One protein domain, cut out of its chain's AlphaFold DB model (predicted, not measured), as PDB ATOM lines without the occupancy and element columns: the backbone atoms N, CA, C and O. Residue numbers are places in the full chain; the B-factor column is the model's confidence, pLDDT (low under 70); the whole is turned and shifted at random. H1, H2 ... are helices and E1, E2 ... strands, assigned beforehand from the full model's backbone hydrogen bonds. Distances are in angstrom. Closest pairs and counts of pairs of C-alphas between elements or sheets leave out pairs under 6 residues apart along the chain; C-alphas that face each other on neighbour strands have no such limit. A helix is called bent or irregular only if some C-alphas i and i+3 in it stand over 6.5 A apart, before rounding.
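AT A GLANCE: This is residues 5 to 124 of the 129 residues of the protein "T2SSE_N domain-containing protein" of Ktedonobacter sp (UniProt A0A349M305). A small twisted sheet of three strands has H1 over one face and H3 over the other, while the long helix H4 packs on the sheet with residues 84 to 94 and runs on past it. Residues 102 to 108 stand free, and the tail with H5 and H6 folds back from there. The printed part has 120 residues, with six named helices and three named strands in the order H1 H2 E1 E2 H3 E3 H4 H5 H6; the mixed sheet runs E1 E2 E3, and the class is mixed, helices and strands. The whole is compact, with a radius of gyration of the C-alphas of 14.8 A and spans of 46 by 32 by 29 A.

IN THESE COORDINATES: Find C-alpha 43 at (-39.148, -29.033, -16.745), where E1, residues 43 to 49, begins its 17.8 A. E2 is residues 52 to 57, 15.2 A, and E3 residues 76 to 81, 16.4 A. H3 is residues 63 to 73, 15.2 A; H4, residues 84 to 104, runs 30.3 A to C-alpha 104 at (-40.962, -28.743, 9.676). Look for H1 at residues 5 to 10, H2 at 35 to 41, H5 at 110 to 113 and H6 at 119 to 124. H5 is only just irregular: C-alphas 110 and 113 are 6.8 A apart.

HOW THE PARTS SIT: In the hairpin E1 and E2, antiparallel at 154 degrees, find N 44 and O 56 at 3.0 A, within hydrogen-bond range. E2 and E3 are parallel at 30 degrees, with N 55 and O 78 at 2.9 A; E2, H3, E3 form a strand-helix-strand unit, two parallel neighbours with a helix between, its crossover right-handed. There are three layers, helices on both faces: H1 and H4 on one, H3 on the other. H1 is over E3 at a height of 7.3 A, closest C-alphas Ala 8 and Phe 78, 4.6 A; H3 is over E2 and E3 at 8.7 A, its closest C-alphas to E3 being Arg 70 and Ala 76, 5.9 A. H2 only grazes the sheet and touches H4, whose residues 91 to 95 alone take part, closest C-alphas Lys 39 and Ile 91, 6.9 A. H5 and H6 are not on the sheet. Each O i to N i+4 pair is within hydrogen-bond range in H1, H2, H3 and H4; in H6 0 of 2 are, and 0 of 3 O i to N i+3 pairs, while H5 is too short for an O i to N i+4 pair.

THE WHOLE: The C-alphas farthest apart, Ser 14 and Arg 107, are 46.9 A apart. The printed part has no cut, and the link H1 to H2 is long. Confidence is under 70 at residues 12 to 14, 61 and 101 to 124.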
ATOM      1  N   LYS A   5     -33.901 -47.071 -23.984       78.25
ATOM      2  CA  LYS A   5     -32.879 -46.082 -24.317       78.25
ATOM      3  C   LYS A   5     -32.931 -45.667 -25.793       78.25
ATOM      4  O   LYS A   5     -32.956 -44.474 -26.066       78.25
ATOM      5  N   GLU A   6     -33.039 -46.617 -26.724       77.75
ATOM      6  CA  GLU A   6     -33.199 -46.328 -28.161       77.75
ATOM      7  C   GLU A   6     -34.479 -45.528 -28.443       77.75
ATOM      8  O   GLU A   6     -34.479 -44.565 -29.214       77.75
ATOM      9  N   ILE A   7     -35.575 -45.876 -27.761       79.75
ATOM     10  CA  ILE A   7     -36.836 -45.130 -27.857       79.75
ATOM     11  C   ILE A   7     -36.639 -43.696 -27.341       79.75
ATOM     12  O   ILE A   7     -37.034 -42.736 -27.992       79.75
ATOM     13  N   ALA A   8     -35.974 -43.514 -26.201       76.19
ATOM     14  CA  ALA A   8     -35.687 -42.184 -25.669       76.19
ATOM     15  C   ALA A   8     -34.774 -41.341 -26.578       76.19
ATOM     16  O   ALA A   8     -34.898 -40.117 -26.607       76.19
ATOM     17  N   ASP A   9     -33.860 -41.971 -27.314       78.62
ATOM     18  CA  ASP A   9     -32.942 -41.291 -28.232       78.62
ATOM     19  C   ASP A   9     -33.598 -40.873 -29.554       78.62
ATOM     20  O   ASP A   9     -33.233 -39.835 -30.118       78.62
ATOM     21  N   SER A  10     -34.599 -41.631 -30.006       78.19
ATOM     22  CA  SER A  10     -35.351 -41.374 -31.241       78.19
ATOM     23  C   SER A  10     -36.458 -40.323 -31.096       78.19
ATOM     24  O   SER A  10     -36.830 -39.683 -32.081       78.19
ATOM     25  N   VAL A  11     -36.971 -40.080 -29.885       76.88
ATOM     26  CA  VAL A  11     -38.039 -39.093 -29.660       76.88
ATOM     27  C   VAL A  11     -37.477 -37.668 -29.713       76.88
ATOM     28  O   VAL A  11     -36.910 -37.156 -28.745       76.88
ATOM     29  N   ARG A  12     -37.669 -36.991 -30.854       69.94
ATOM     30  CA  ARG A  12     -37.335 -35.569 -31.047       69.94
ATOM     31  C   ARG A  12     -38.432 -34.822 -31.809       69.94
ATOM     32  O   ARG A  12     -39.161 -35.398 -32.613       69.94
ATOM     33  N   GLY A  13     -38.535 -33.517 -31.558       69.56
ATOM     34  CA  GLY A  13     -39.392 -32.609 -32.323       69.56
ATOM     35  C   GLY A  13     -40.883 -32.960 -32.261       69.56
ATOM     36  O   GLY A  13     -41.489 -32.968 -31.189       69.56
ATOM     37  N   SER A  14     -41.494 -33.210 -33.421       67.50
ATOM     38  CA  SER A  14     -42.931 -33.497 -33.556       67.50
ATOM     39  C   SER A  14     -43.363 -34.824 -32.923       67.50
ATOM     40  O   SER A  14     -44.541 -34.975 -32.608       67.50
ATOM     41  N   LEU A  15     -42.427 -35.743 -32.667       80.50
ATOM     42  CA  LEU A  15     -42.691 -37.071 -32.097       80.50
ATOM     43  C   LEU A  15     -42.849 -37.069 -30.567       80.50
ATOM     44  O   LEU A  15     -43.048 -38.123 -29.967       80.50
ATOM     45  N   ILE A  16     -42.750 -35.906 -29.916       84.81
ATOM     46  CA  ILE A  16     -42.855 -35.811 -28.457       84.81
ATOM     47  C   ILE A  16     -44.320 -36.010 -28.023       84.81
ATOM     48  O   ILE A  16     -45.175 -35.176 -28.368       84.81
ATOM     49  N   PRO A  17     -44.618 -37.055 -27.225       88.12
ATOM     50  CA  PRO A  17     -45.972 -37.333 -26.765       88.12
ATOM     51  C   PRO A  17     -46.472 -36.231 -25.829       88.12
ATOM     52  O   PRO A  17     -45.708 -35.660 -25.049       88.12
ATOM     53  N   GLN A  18     -47.770 -35.936 -25.890       89.19
ATOM     54  CA  GLN A  18     -48.422 -34.980 -24.993       89.19
ATOM     55  C   GLN A  18     -49.007 -35.688 -23.773       89.19
ATOM     56  O   GLN A  18     -49.585 -36.766 -23.886       89.19
ATOM     57  N   PHE A  19     -48.908 -35.055 -22.606       84.94
ATOM     58  CA  PHE A  19     -49.463 -35.576 -21.364       84.94
ATOM     59  C   PHE A  19     -50.280 -34.517 -20.629       84.94
ATOM     60  O   PHE A  19     -49.777 -33.706 -19.851       84.94
ATOM     61  N   CYS A  20     -51.586 -34.535 -20.887       76.62
ATOM     62  CA  CYS A  20     -52.510 -33.490 -20.448       76.62
ATOM     63  C   CYS A  20     -52.999 -33.661 -18.998       76.62
ATOM     64  O   CYS A  20     -53.442 -32.696 -18.381       76.62
ATOM     65  N   ILE A  21     -52.911 -34.870 -18.428       79.31
ATOM     66  CA  ILE A  21     -53.600 -35.237 -17.171       79.31
ATOM     67  C   ILE A  21     -52.658 -35.199 -15.948       79.31
ATOM     68  O   ILE A  21     -53.025 -35.581 -14.836       79.31
ATOM     69  N   LEU A  22     -51.432 -34.687 -16.089       81.19
ATOM     70  CA  LEU A  22     -50.470 -34.665 -14.986       81.19
ATOM     71  C   LEU A  22     -50.894 -33.694 -13.867       81.19
ATOM     72  O   LEU A  22     -50.606 -32.498 -13.902       81.19
ATOM     73  N   ARG A  23     -51.558 -34.219 -12.829       84.50
ATOM     74  CA  ARG A  23     -51.998 -33.433 -11.662       84.50
ATOM     75  C   ARG A  23     -50.924 -33.319 -10.581       84.50
ATOM     76  O   ARG A  23     -50.791 -32.266  -9.962       84.50
ATOM     77  N   ARG A  24     -50.181 -34.383 -10.286       88.12
ATOM     78  CA  ARG A  24     -49.168 -34.391  -9.217       88.12
ATOM     79  C   ARG A  24     -47.948 -35.176  -9.662       88.12
ATOM     80  O   ARG A  24     -48.079 -36.180 -10.351       88.12
ATOM     81  N   VAL A  25     -46.780 -34.724  -9.218       89.69
ATOM     82  CA  VAL A  25     -45.527 -35.462  -9.382       89.69
ATOM     83  C   VAL A  25     -45.266 -36.264  -8.107       89.69
ATOM     84  O   VAL A  25     -45.337 -35.678  -7.021       89.69
ATOM     85  N   PRO A  26     -44.971 -37.573  -8.202       89.19
ATOM     86  CA  PRO A  26     -44.572 -38.377  -7.051       89.19
ATOM     87  C   PRO A  26     -43.398 -37.759  -6.279       89.19
ATOM     88  O   PRO A  26     -42.439 -37.282  -6.885       89.19
ATOM     89  N   LEU A  27     -43.451 -37.809  -4.942       88.00
ATOM     90  CA  LEU A  27     -42.475 -37.158  -4.049       88.00
ATOM     91  C   LEU A  27     -41.020 -37.549  -4.347       88.00
ATOM     92  O   LEU A  27     -40.128 -36.709  -4.259       88.00
ATOM     93  N   ARG A  28     -40.785 -38.804  -4.753       87.62
ATOM     94  CA  ARG A  28     -39.449 -39.316  -5.092       87.62
ATOM     95  C   ARG A  28     -38.755 -38.539  -6.214       87.62
ATOM     96  O   ARG A  28     -37.533 -38.486  -6.243       87.62
ATOM     97  N   TYR A  29     -39.512 -37.892  -7.101       89.69
ATOM     98  CA  TYR A  29     -38.942 -37.132  -8.214       89.69
ATOM     99  C   TYR A  29     -38.745 -35.642  -7.915       89.69
ATOM    100  O   TYR A  29     -38.123 -34.933  -8.704       89.69
ATOM    101  N   HIS A  30     -39.217 -35.150  -6.764       89.50
ATOM    102  CA  HIS A  30     -39.116 -33.728  -6.393       89.50
ATOM    103  C   HIS A  30     -37.671 -33.259  -6.205       89.50
ATOM    104  O   HIS A  30     -37.415 -32.059  -6.254       89.50
ATOM    105  N   HIS A  31     -36.756 -34.197  -5.961       87.44
ATOM    106  CA  HIS A  31     -35.348 -33.934  -5.670       87.44
ATOM    107  C   HIS A  31     -34.406 -34.360  -6.805       87.44
ATOM    108  O   HIS A  31     -33.207 -34.136  -6.697       87.44
ATOM    109  N   VAL A  32     -34.926 -34.946  -7.894       89.19
ATOM    110  CA  VAL A  32     -34.085 -35.402  -9.019       89.19
ATOM    111  C   VAL A  32     -33.486 -34.218  -9.775       89.19
ATOM    112  O   VAL A  32     -32.348 -34.288 -10.227       89.19
ATOM    113  N   LEU A  33     -34.230 -33.113  -9.882       88.81
ATOM    114  CA  LEU A  33     -33.719 -31.852 -10.415       88.81
ATOM    115  C   LEU A  33     -33.765 -30.762  -9.337       88.81
ATOM    116  O   LEU A  33     -34.716 -30.709  -8.552       88.81
ATOM    117  N   PRO A  34     -32.789 -29.841  -9.305       88.75
ATOM    118  CA  PRO A  34     -32.884 -28.663  -8.456       88.75
ATOM    119  C   PRO A  34     -34.096 -27.804  -8.838       88.75
ATOM    120  O   PRO A  34     -34.353 -27.571 -10.020       88.75
ATOM    121  N   LEU A  35     -34.794 -27.239  -7.846       89.44
ATOM    122  CA  LEU A  35     -35.968 -26.385  -8.084       89.44
ATOM    123  C   LEU A  35     -35.652 -25.199  -9.014       89.44
ATOM    124  O   LEU A  35     -36.483 -24.807  -9.830       89.44
ATOM    125  N   LYS A  36     -34.431 -24.655  -8.930       88.81
ATOM    126  CA  LYS A  36     -33.952 -23.585  -9.818       88.81
ATOM    127  C   LYS A  36     -33.945 -24.027 -11.287       88.81
ATOM    128  O   LYS A  36     -34.466 -23.299 -12.122       88.81
ATOM    129  N   VAL A  37     -33.448 -25.234 -11.573       88.31
ATOM    130  CA  VAL A  37     -33.429 -25.829 -12.922       88.31
ATOM    131  C   VAL A  37     -34.856 -26.048 -13.420       88.31
ATOM    132  O   VAL A  37     -35.182 -25.629 -14.529       88.31
ATOM    133  N   MET A  38     -35.734 -26.607 -12.575       91.19
ATOM    134  CA  MET A  38     -37.146 -26.813 -12.923       91.19
ATOM    135  C   MET A  38     -37.841 -25.496 -13.299       91.19
ATOM    136  O   MET A  38     -38.555 -25.433 -14.297       91.19
ATOM    137  N   LYS A  39     -37.612 -24.424 -12.525       91.31
ATOM    138  CA  LYS A  39     -38.175 -23.085 -12.778       91.31
ATOM    139  C   LYS A  39     -37.606 -22.451 -14.047       91.31
ATOM    140  O   LYS A  39     -38.381 -21.937 -14.849       91.31
ATOM    141  N   GLN A  40     -36.287 -22.496 -14.230       89.19
ATOM    142  CA  GLN A  40     -35.603 -21.869 -15.366       89.19
ATOM    143  C   GLN A  40     -35.974 -22.517 -16.700       89.19
ATOM    144  O   GLN A  40     -36.219 -21.811 -17.671       89.19
ATOM    145  N   HIS A  41     -36.052 -23.847 -16.737       88.50
ATOM    146  CA  HIS A  41     -36.270 -24.594 -17.975       88.50
ATOM    147  C   HIS A  41     -37.695 -25.134 -18.128       88.50
ATOM    148  O   HIS A  41     -37.972 -25.830 -19.101       88.50
ATOM    149  N   GLN A  42     -38.591 -24.826 -17.182       91.88
ATOM    150  CA  GLN A  42     -39.977 -25.310 -17.156       91.88
ATOM    151  C   GLN A  42     -40.053 -26.830 -17.387       91.88
ATOM    152  O   GLN A  42     -40.785 -27.311 -18.253       91.88
ATOM    153  N   CYS A  43     -39.262 -27.583 -16.617       92.31
ATOM    154  CA  CYS A  43     -39.148 -29.033 -16.745       92.31
ATOM    155  C   CYS A  43     -39.241 -29.746 -15.391       92.31
ATOM    156  O   CYS A  43     -38.812 -29.215 -14.365       92.31
ATOM    157  N   ILE A  44     -39.804 -30.957 -15.374       93.38
ATOM    158  CA  ILE A  44     -39.894 -31.794 -14.169       93.38
ATOM    159  C   ILE A  44     -39.735 -33.273 -14.535       93.38
ATOM    160  O   ILE A  44     -40.316 -33.744 -15.507       93.38
ATOM    161  N   VAL A  45     -39.009 -34.035 -13.714       93.19
ATOM    162  CA  VAL A  45     -38.978 -35.502 -13.801       93.19
ATOM    163  C   VAL A  45     -40.272 -36.078 -13.232       93.19
ATOM    164  O   VAL A  45     -40.646 -35.784 -12.098       93.19
ATOM    165  N   ILE A  46     -40.955 -36.907 -14.016       92.69
ATOM    166  CA  ILE A  46     -42.250 -37.506 -13.653       92.69
ATOM    167  C   ILE A  46     -42.189 -39.030 -13.554       92.69
ATOM    168  O   ILE A  46     -43.108 -39.652 -13.020       92.69
ATOM    169  N   GLY A  47     -41.104 -39.627 -14.045       91.19
ATOM    170  CA  GLY A  47     -40.928 -41.064 -14.161       91.19
ATOM    171  C   GLY A  47     -39.459 -41.441 -14.309       91.19
ATOM    172  O   GLY A  47     -38.639 -40.625 -14.728       91.19
ATOM    173  N   ALA A  48     -39.143 -42.683 -13.967       91.31
ATOM    174  CA  ALA A  48     -37.861 -43.308 -14.245       91.31
ATOM    175  C   ALA A  48     -38.097 -44.801 -14.495       91.31
ATOM    176  O   ALA A  48     -38.793 -45.439 -13.700       91.31
ATOM    177  N   ALA A  49     -37.545 -45.348 -15.576       89.62
ATOM    178  CA  ALA A  49     -37.619 -46.772 -15.893       89.62
ATOM    179  C   ALA A  49     -36.417 -47.200 -16.752       89.62
ATOM    180  O   ALA A  49     -36.051 -46.493 -17.683       89.62
ATOM    181  N   GLN A  50     -35.794 -48.341 -16.429       88.19
ATOM    182  CA  GLN A  50     -34.649 -48.926 -17.162       88.19
ATOM    183  C   GLN A  50     -33.542 -47.915 -17.542       88.19
ATOM    184  O   GLN A  50     -33.075 -47.881 -18.676       88.19
ATOM    185  N   GLY A  51     -33.134 -47.052 -16.606       85.31
ATOM    186  CA  GLY A  51     -32.085 -46.049 -16.857       85.31
ATOM    187  C   GLY A  51     -32.525 -44.848 -17.710       85.31
ATOM    188  O   GLY A  51     -31.694 -44.014 -18.072       85.31
ATOM    189  N   VAL A  52     -33.822 -44.729 -18.000       89.50
ATOM    190  CA  VAL A  52     -34.431 -43.606 -18.715       89.50
ATOM    191  C   VAL A  52     -35.270 -42.769 -17.757       89.50
ATOM    192  O   VAL A  52     -36.125 -43.292 -17.041       89.50
ATOM    193  N   LEU A  53     -35.052 -41.455 -17.754       92.56
ATOM    194  CA  LEU A  53     -35.880 -40.493 -17.034       92.56
ATOM    195  C   LEU A  53     -36.967 -39.941 -17.952       92.56
ATOM    196  O   LEU A  53     -36.688 -39.385 -19.014       92.56
ATOM    197  N   THR A  54     -38.213 -40.036 -17.506       93.38
ATOM    198  CA  THR A  54     -39.347 -39.381 -18.154       93.38
ATOM    199  C   THR A  54     -39.418 -37.943 -17.660       93.38
ATOM    200  O   THR A  54     -39.671 -37.699 -16.474       93.38
ATOM    201  N   VAL A  55     -39.206 -36.984 -18.559       92.75
ATOM    202  CA  VAL A  55     -39.165 -35.557 -18.230       92.75
ATOM    203  C   VAL A  55     -40.314 -34.835 -18.911       92.75
ATOM    204  O   VAL A  55     -40.394 -34.783 -20.135       92.75
ATOM    205  N   ALA A  56     -41.178 -34.226 -18.109       93.38
ATOM    206  CA  ALA A  56     -42.167 -33.280 -18.586       93.38
ATOM    207  C   ALA A  56     -41.487 -31.956 -18.972       93.38
ATOM    208  O   ALA A  56     -40.729 -31.403 -18.173       93.38
ATOM    209  N   ILE A  57     -41.795 -31.434 -20.158       92.38
ATOM    210  CA  ILE A  57     -41.304 -30.163 -20.712       92.38
ATOM    211  C   ILE A  57     -42.467 -29.368 -21.315       92.38
ATOM    212  O   ILE A  57     -43.502 -29.942 -21.650       92.38
ATOM    213  N   THR A  58     -42.317 -28.051 -21.468       90.25
ATOM    214  CA  THR A  58     -43.362 -27.195 -22.069       90.25
ATOM    215  C   THR A  58     -43.129 -26.851 -23.533       90.25
ATOM    216  O   THR A  58     -44.067 -26.444 -24.208       90.25
ATOM    217  N   ASP A  59     -41.896 -26.986 -24.017       84.06
ATOM    218  CA  ASP A  59     -41.500 -26.601 -25.370       84.06
ATOM    219  C   ASP A  59     -40.851 -27.786 -26.095       84.06
ATOM    220  O   ASP A  59     -39.916 -28.403 -25.584       84.06
ATOM    221  N   ARG A  60     -41.360 -28.092 -27.293       76.25
ATOM    222  CA  ARG A  60     -40.881 -29.181 -28.157       76.25
ATOM    223  C   ARG A  60     -39.519 -28.887 -28.789       76.25
ATOM    224  O   ARG A  60     -38.820 -29.830 -29.149       76.25
ATOM    225  N   GLN A  61     -39.157 -27.615 -28.956       67.81
ATOM    226  CA  GLN A  61     -37.957 -27.213 -29.696       67.81
ATOM    227  C   GLN A  61     -36.709 -27.112 -28.815       67.81
ATOM    228  O   GLN A  61     -35.601 -26.957 -29.325       67.81
ATOM    229  N   ASN A  62     -36.849 -27.264 -27.497       72.44
ATOM    230  CA  ASN A  62     -35.742 -27.070 -26.574       72.44
ATOM    231  C   ASN A  62     -34.857 -28.321 -26.419       72.44
ATOM    232  O   ASN A  62     -34.693 -28.890 -25.336       72.44
ATOM    233  N   THR A  63     -34.273 -28.762 -27.532       76.88
ATOM    234  CA  THR A  63     -33.314 -29.875 -27.583       76.88
ATOM    235  C   THR A  63     -32.084 -29.611 -26.713       76.88
ATOM    236  O   THR A  63     -31.564 -30.542 -26.101       76.88
ATOM    237  N   ALA A  64     -31.672 -28.346 -26.579       81.75
ATOM    238  CA  ALA A  64     -30.583 -27.923 -25.700       81.75
ATOM    239  C   ALA A  64     -30.877 -28.212 -24.218       81.75
ATOM    240  O   ALA A  64     -29.986 -28.649 -23.486       81.75
ATOM    241  N   VAL A  65     -32.123 -28.027 -23.768       83.31
ATOM    242  CA  VAL A  65     -32.540 -28.407 -22.410       83.31
ATOM    243  C   VAL A  65     -32.507 -29.916 -22.230       83.31
ATOM    244  O   VAL A  65     -31.984 -30.381 -21.221       83.31
ATOM    245  N   ILE A  66     -33.004 -30.689 -23.198       85.19
ATOM    246  CA  ILE A  66     -32.966 -32.158 -23.124       85.19
ATOM    247  C   ILE A  66     -31.518 -32.646 -23.001       85.19
ATOM    248  O   ILE A  66     -31.216 -33.467 -22.138       85.19
ATOM    249  N   GLU A  67     -30.613 -32.097 -23.809       86.00
ATOM    250  CA  GLU A  67     -29.190 -32.434 -23.773       86.00
ATOM    251  C   GLU A  67     -28.526 -32.011 -22.452       86.00
ATOM    252  O   GLU A  67     -27.794 -32.785 -21.835       86.00
ATOM    253  N   SER A  68     -28.847 -30.819 -21.948       85.50
ATOM    254  CA  SER A  68     -28.360 -30.348 -20.645       85.50
ATOM    255  C   SER A  68     -28.828 -31.253 -19.504       85.50
ATOM    256  O   SER A  68     -28.054 -31.570 -18.603       85.50
ATOM    257  N   LEU A  69     -30.079 -31.718 -19.552       86.50
ATOM    258  CA  LEU A  69     -30.638 -32.643 -18.567       86.50
ATOM    259  C   LEU A  69     -29.997 -34.029 -18.653       86.50
ATOM    260  O   LEU A  69     -29.724 -34.621 -17.609       86.50
ATOM    261  N   ARG A  70     -29.702 -34.531 -19.860       88.06
ATOM    262  CA  ARG A  70     -28.937 -35.775 -20.055       88.06
ATOM    263  C   ARG A  70     -27.571 -35.683 -19.381       88.06
ATOM    264  O   ARG A  70     -27.228 -36.546 -18.581       88.06
ATOM    265  N   ARG A  71     -26.830 -34.596 -19.618       86.81
ATOM    266  CA  ARG A  71     -25.510 -34.366 -19.002       86.81
ATOM    267  C   ARG A  71     -25.585 -34.199 -17.487       86.81
ATOM    268  O   ARG A  71     -24.738 -34.724 -16.770       86.81
ATOM    269  N   LEU A  72     -26.599 -33.484 -17.000       84.44
ATOM    270  CA  LEU A  72     -26.792 -33.237 -15.572       84.44
ATOM    271  C   LEU A  72     -27.144 -34.521 -14.812       84.44
ATOM    272  O   LEU A  72     -26.638 -34.744 -13.717       84.44
ATOM    273  N   THR A  73     -28.026 -35.340 -15.382       85.94
ATOM    274  CA  THR A  73     -28.565 -36.530 -14.712       85.94
ATOM    275  C   THR A  73     -27.771 -37.796 -15.004       85.94
ATOM    276  O   THR A  73     -27.870 -38.743 -14.234       85.94
ATOM    277  N   GLY A  74     -27.005 -37.848 -16.097       87.94
ATOM    278  CA  GLY A  74     -26.323 -39.061 -16.560       87.94
ATOM    279  C   GLY A  74     -27.266 -40.134 -17.119       87.94
ATOM    280  O   GLY A  74     -26.830 -41.254 -17.363       87.94
ATOM    281  N   HIS A  75     -28.548 -39.814 -17.307       88.50
ATOM    282  CA  HIS A  75     -29.571 -40.745 -17.778       88.50
ATOM    283  C   HIS A  75     -30.061 -40.359 -19.172       88.50
ATOM    284  O   HIS A  75     -30.060 -39.182 -19.551       88.50
ATOM    285  N   ALA A  76     -30.546 -41.348 -19.924       90.12
ATOM    286  CA  ALA A  76     -31.306 -41.061 -21.132       90.12
ATOM    287  C   ALA A  76     -32.606 -40.340 -20.747       90.12
ATOM    288  O   ALA A  76     -33.207 -40.625 -19.710       90.12
ATOM    289  N   ILE A  77     -33.034 -39.393 -21.575       90.62
ATOM    290  CA  ILE A  77     -34.218 -38.577 -21.303       90.62
ATOM    291  C   ILE A  77     -35.289 -38.915 -22.327       90.62
ATOM    292  O   ILE A  77     -35.056 -38.749 -23.523       90.62
ATOM    293  N   PHE A  78     -36.453 -39.334 -21.836       91.44
ATOM    294  CA  PHE A  78     -37.683 -39.459 -22.603       91.44
ATOM    295  C   PHE A  78     -38.549 -38.213 -22.349       91.44
ATOM    296  O   PHE A  78     -39.102 -38.063 -21.249       91.44
ATOM    297  N   PRO A  79     -38.636 -37.277 -23.309       91.62
ATOM    298  CA  PRO A  79     -39.390 -36.046 -23.131       91.62
ATOM    299  C   PRO A  79     -40.896 -36.277 -23.295       91.62
ATOM    300  O   PRO A  79     -41.342 -37.063 -24.127       91.62
ATOM    301  N   VAL A  80     -41.687 -35.532 -22.529       91.56
ATOM    302  CA  VAL A  80     -43.150 -35.522 -22.592       91.56
ATOM    303  C   VAL A  80     -43.634 -34.079 -22.552       91.56
ATOM    304  O   VAL A  80     -43.238 -33.316 -21.673       91.56
ATOM    305  N   LEU A  81     -44.504 -33.686 -23.477       92.00
ATOM    306  CA  LEU A  81     -45.015 -32.323 -23.541       92.00
ATOM    307  C   LEU A  81     -46.172 -32.118 -22.560       92.00
ATOM    308  O   LEU A  81     -47.137 -32.882 -22.547       92.00
ATOM    309  N   VAL A  82     -46.113 -31.043 -21.784       91.69
ATOM    310  CA  VAL A  82     -47.163 -30.627 -20.852       91.69
ATOM    311  C   VAL A  82     -47.467 -29.146 -21.065       91.69
ATOM    312  O   VAL A  82     -46.573 -28.347 -21.333       91.69
ATOM    313  N   GLY A  83     -48.735 -28.756 -20.919       90.75
ATOM    314  CA  GLY A  83     -49.141 -27.354 -21.021       90.75
ATOM    315  C   GLY A  83     -48.429 -26.458 -19.998       90.75
ATOM    316  O   GLY A  83     -48.232 -26.841 -18.841       90.75
ATOM    317  N   GLN A  84     -48.081 -25.235 -20.402       90.88
ATOM    318  CA  GLN A  84     -47.309 -24.303 -19.571       90.88
ATOM    319  C   GLN A  84     -48.009 -23.959 -18.245       90.88
ATOM    320  O   GLN A  84     -47.363 -23.900 -17.199       90.88
ATOM    321  N   ALA A  85     -49.335 -23.780 -18.260       90.94
ATOM    322  CA  ALA A  85     -50.119 -23.542 -17.047       90.94
ATOM    323  C   ALA A  85     -50.008 -24.720 -16.062       90.94
ATOM    324  O   ALA A  85     -49.719 -24.522 -14.880       90.94
ATOM    325  N   SER A  86     -50.145 -25.950 -16.563       92.00
ATOM    326  CA  SER A  86     -49.989 -27.173 -15.771       92.00
ATOM    327  C   SER A  86     -48.575 -27.299 -15.204       92.00
ATOM    328  O   SER A  86     -48.421 -27.552 -14.011       92.00
ATOM    329  N   MET A  87     -47.540 -27.036 -16.009       93.62
ATOM    330  CA  MET A  87     -46.145 -27.055 -15.552       93.62
ATOM    331  C   MET A  87     -45.909 -26.079 -14.394       93.62
ATOM    332  O   MET A  87     -45.395 -26.468 -13.343       93.62
ATOM    333  N   ARG A  88     -46.364 -24.826 -14.526       93.50
ATOM    334  CA  ARG A  88     -46.248 -23.815 -13.461       93.50
ATOM    335  C   ARG A  88     -46.918 -24.273 -12.165       93.50
ATOM    336  O   ARG A  88     -46.359 -24.077 -11.084       93.50
ATOM    337  N   LEU A  89     -48.092 -24.905 -12.253       94.00
ATOM    338  CA  LEU A  89     -48.792 -25.447 -11.084       94.00
ATOM    339  C   LEU A  89     -48.015 -26.590 -10.421       94.00
ATOM    340  O   LEU A  89     -47.947 -26.644  -9.191       94.00
ATOM    341  N   LEU A  90     -47.419 -27.485 -11.208       94.06
ATOM    342  CA  LEU A  90     -46.608 -28.589 -10.694       94.06
ATOM    343  C   LEU A  90     -45.362 -28.068  -9.970       94.06
ATOM    344  O   LEU A  90     -45.119 -28.462  -8.830       94.06
ATOM    345  N   ILE A  91     -44.640 -27.116 -10.570       94.31
ATOM    346  CA  ILE A  91     -43.461 -26.490  -9.956       94.31
ATOM    347  C   ILE A  91     -43.842 -25.800  -8.640       94.31
ATOM    348  O   ILE A  91     -43.202 -26.038  -7.617       94.31
ATOM    349  N   ARG A  92     -44.926 -25.010  -8.621       94.25
ATOM    350  CA  ARG A  92     -45.417 -24.350  -7.394       94.25
ATOM    351  C   ARG A  92     -45.778 -25.350  -6.293       94.25
ATOM    352  O   ARG A  92     -45.599 -25.068  -5.110       94.25
ATOM    353  N   ARG A  93     -46.321 -26.521  -6.645       92.25
ATOM    354  CA  ARG A  93     -46.628 -27.587  -5.672       92.25
ATOM    355  C   ARG A  93     -45.355 -28.188  -5.077       92.25
ATOM    356  O   ARG A  93     -45.308 -28.380  -3.865       92.25
ATOM    357  N   ILE A  94     -44.336 -28.437  -5.900       91.69
ATOM    358  CA  ILE A  94     -43.028 -28.931  -5.440       91.69
ATOM    359  C   ILE A  94     -42.353 -27.891  -4.540       91.69
ATOM    360  O   ILE A  94     -41.900 -28.231  -3.451       91.69
ATOM    361  N   GLU A  95     -42.353 -26.621  -4.945       92.06
ATOM    362  CA  GLU A  95     -41.799 -25.507  -4.167       92.06
ATOM    363  C   GLU A  95     -42.428 -25.420  -2.773       92.06
ATOM    364  O   GLU A  95     -41.710 -25.423  -1.774       92.06
ATOM    365  N   ARG A  96     -43.765 -25.458  -2.685       90.38
ATOM    366  CA  ARG A  96     -44.470 -25.482  -1.392       90.38
ATOM    367  C   ARG A  96     -44.129 -26.712  -0.556       90.38
ATOM    368  O   ARG A  96     -43.984 -26.594   0.659       90.38
ATOM    369  N   CYS A  97     -43.977 -27.882  -1.177       86.75
ATOM    370  CA  CYS A  97     -43.573 -29.098  -0.470       86.75
ATOM    371  C   CYS A  97     -42.157 -28.961   0.115       86.75
ATOM    372  O   CYS A  97     -41.938 -29.287   1.280       86.75
ATOM    373  N   GLN A  98     -41.210 -28.409  -0.650       84.19
ATOM    374  CA  GLN A  98     -39.844 -28.161  -0.181       84.19
ATOM    375  C   GLN A  98     -39.789 -27.089   0.919       84.19
ATOM    376  O   GLN A  98     -39.059 -27.258   1.892       84.19
ATOM    377  N   GLN A  99     -40.584 -26.019   0.814       83.56
ATOM    378  CA  GLN A  99     -40.695 -24.985   1.852       83.56
ATOM    379  C   GLN A  99     -41.304 -25.533   3.147       83.56
ATOM    380  O   GLN A  99     -40.767 -25.292   4.223       83.56
ATOM    381  N   SER A 100     -42.372 -26.330   3.044       75.94
ATOM    382  CA  SER A 100     -43.016 -26.954   4.207       75.94
ATOM    383  C   SER A 100     -42.058 -27.908   4.917       75.94
ATOM    384  O   SER A 100     -41.965 -27.882   6.138       75.94
ATOM    385  N   LYS A 101     -41.269 -28.692   4.163       66.69
ATOM    386  CA  LYS A 101     -40.196 -29.517   4.736       66.69
ATOM    387  C   LYS A 101     -39.139 -28.673   5.439       66.69
ATOM    388  O   LYS A 101     -38.700 -29.068   6.499       66.69
ATOM    389  N   ARG A 102     -38.741 -27.513   4.911       61.47
ATOM    390  CA  ARG A 102     -37.788 -26.623   5.607       61.47
ATOM    391  C   ARG A 102     -38.365 -26.039   6.899       61.47
ATOM    392  O   ARG A 102     -37.631 -25.896   7.868       61.47
ATOM    393  N   ALA A 103     -39.664 -25.739   6.923       59.44
ATOM    394  CA  ALA A 103     -40.348 -25.255   8.120       59.44
ATOM    395  C   ALA A 103     -40.510 -26.355   9.188       59.44
ATOM    396  O   ALA A 103     -40.338 -26.085  10.373       59.44
ATOM    397  N   PHE A 104     -40.794 -27.596   8.773       50.28
ATOM    398  CA  PHE A 104     -40.962 -28.743   9.676       50.28
ATOM    399  C   PHE A 104     -39.624 -29.375  10.104       50.28
ATOM    400  O   PHE A 104     -39.469 -29.818  11.239       50.28
ATOM    401  N   CYS A 105     -38.625 -29.392   9.218       48.22
ATOM    402  CA  CYS A 105     -37.298 -29.958   9.444       48.22
ATOM    403  C   CYS A 105     -36.308 -28.895   9.951       48.22
ATOM    404  O   CYS A 105     -35.255 -28.683   9.358       48.22
ATOM    405  N   ARG A 106     -36.572 -28.318  11.131       46.84
ATOM    406  CA  ARG A 106     -35.504 -27.836  12.041       46.84
ATOM    407  C   ARG A 106     -34.738 -29.004  12.707       46.84
ATOM    408  O   ARG A 106     -34.098 -28.834  13.738       46.84
ATOM    409  N   ARG A 107     -34.799 -30.206  12.123       40.22
ATOM    410  CA  ARG A 107     -33.933 -31.354  12.409       40.22
ATOM    411  C   ARG A 107     -33.259 -31.761  11.096       40.22
ATOM    412  O   ARG A 107     -33.979 -31.961  10.113       40.22
ATOM    413  N   PRO A 108     -31.919 -31.848  11.044       39.75
ATOM    414  CA  PRO A 108     -31.208 -32.087   9.800       39.75
ATOM    415  C   PRO A 108     -31.505 -33.509   9.329       39.75
ATOM    416  O   PRO A 108     -31.170 -34.488   9.992       39.75
ATOM    417  N   SER A 109     -32.171 -33.623   8.186       42.69
ATOM    418  CA  SER A 109     -32.321 -34.905   7.517       42.69
ATOM    419  C   SER A 109     -31.090 -35.129   6.643       42.69
ATOM    420  O   SER A 109     -30.862 -34.394   5.686       42.69
ATOM    421  N   ASN A 110     -30.309 -36.156   6.980       42.25
ATOM    422  CA  ASN A 110     -28.986 -36.504   6.440       42.25
ATOM    423  C   ASN A 110     -28.916 -36.836   4.928       42.25
ATOM    424  O   ASN A 110     -27.926 -37.404   4.472       42.25
ATOM    425  N   TYR A 111     -29.913 -36.470   4.118       44.31
ATOM    426  CA  TYR A 111     -29.853 -36.611   2.656       44.31
ATOM    427  C   TYR A 111     -29.117 -35.450   1.954       44.31
ATOM    428  O   TYR A 111     -29.016 -35.440   0.731       44.31
ATOM    429  N   GLU A 112     -28.566 -34.489   2.703       41.84
ATOM    430  CA  GLU A 112     -27.801 -33.337   2.187       41.84
ATOM    431  C   GLU A 112     -26.339 -33.644   1.799       41.84
ATOM    432  O   GLU A 112     -25.590 -32.731   1.462       41.84
ATOM    433  N   LYS A 113     -25.905 -34.914   1.793       33.00
ATOM    434  CA  LYS A 113     -24.501 -35.272   1.495       33.00
ATOM    435  C   LYS A 113     -24.177 -35.565   0.026       33.00
ATOM    436  O   LYS A 113     -23.004 -35.686  -0.308       33.00
ATOM    437  N   TYR A 114     -25.159 -35.605  -0.872       47.06
ATOM    438  CA  TYR A 114     -24.902 -35.824  -2.298       47.06
ATOM    439  C   TYR A 114     -25.579 -34.740  -3.135       47.06
ATOM    440  O   TYR A 114     -26.755 -34.873  -3.459       47.06
ATOM    441  N   ASN A 115     -24.837 -33.664  -3.436       44.25
ATOM    442  CA  ASN A 115     -24.865 -32.878  -4.691       44.25
ATOM    443  C   ASN A 115     -24.473 -31.401  -4.487       44.25
ATOM    444  O   ASN A 115     -25.258 -30.500  -4.778       44.25
ATOM    445  N   ILE A 116     -23.243 -31.125  -4.037       42.78
ATOM    446  CA  ILE A 116     -22.670 -29.763  -4.122       42.78
ATOM    447  C   ILE A 116     -21.525 -29.665  -5.150       42.78
ATOM    448  O   ILE A 116     -21.200 -28.573  -5.606       42.78
ATOM    449  N   SER A 117     -20.993 -30.769  -5.678       46.12
ATOM    450  CA  SER A 117     -19.762 -30.701  -6.486       46.12
ATOM    451  C   SER A 117     -19.923 -30.435  -7.995       46.12
ATOM    452  O   SER A 117     -18.970 -30.646  -8.735       46.12
ATOM    453  N   ARG A 118     -21.075 -29.967  -8.505       45.62
ATOM    454  CA  ARG A 118     -21.224 -29.673  -9.958       45.62
ATOM    455  C   ARG A 118     -21.906 -28.357 -10.323       45.62
ATOM    456  O   ARG A 118     -21.665 -27.841 -11.410       45.62
ATOM    457  N   THR A 119     -22.693 -27.761  -9.431       48.38
ATOM    458  CA  THR A 119     -23.343 -26.459  -9.678       48.38
ATOM    459  C   THR A 119     -22.341 -25.304  -9.744       48.38
ATOM    460  O   THR A 119     -22.588 -24.339 -10.460       48.38
ATOM    461  N   LEU A 120     -21.205 -25.413  -9.044       44.06
ATOM    462  CA  LEU A 120     -20.164 -24.380  -9.046       44.06
ATOM    463  C   LEU A 120     -19.314 -24.380 -10.326       44.06
ATOM    464  O   LEU A 120     -18.854 -23.319 -10.729       44.06
ATOM    465  N   LEU A 121     -19.180 -25.518 -11.021       45.09
ATOM    466  CA  LEU A 121     -18.366 -25.591 -12.242       45.09
ATOM    467  C   LEU A 121     -19.067 -24.992 -13.480       45.09
ATOM    468  O   LEU A 121     -18.406 -24.573 -14.420       45.09
ATOM    469  N   TYR A 122     -20.406 -24.942 -13.490       50.59
ATOM    470  CA  TYR A 122     -21.181 -24.464 -14.648       50.59
ATOM    471  C   TYR A 122     -21.406 -22.943 -14.646       50.59
ATOM    472  O   TYR A 122     -21.685 -22.351 -15.685       50.59
ATOM    473  N   ILE A 123     -21.305 -22.292 -13.480       53.75
ATOM    474  CA  ILE A 123     -21.431 -20.829 -13.380       53.75
ATOM    475  C   ILE A 123     -20.117 -20.152 -13.793       53.75
ATOM    476  O   ILE A 123     -20.161 -19.119 -14.454       53.75
ATOM    477  N   THR A 124     -18.962 -20.746 -13.485       47.50
ATOM    478  CA  THR A 124     -17.656 -20.165 -13.835       47.50
ATOM    479  C   THR A 124     -17.309 -20.317 -15.318       47.50
ATOM    480  O   THR A 124     -16.634 -19.452 -15.865       47.50
TER     481      THR A 124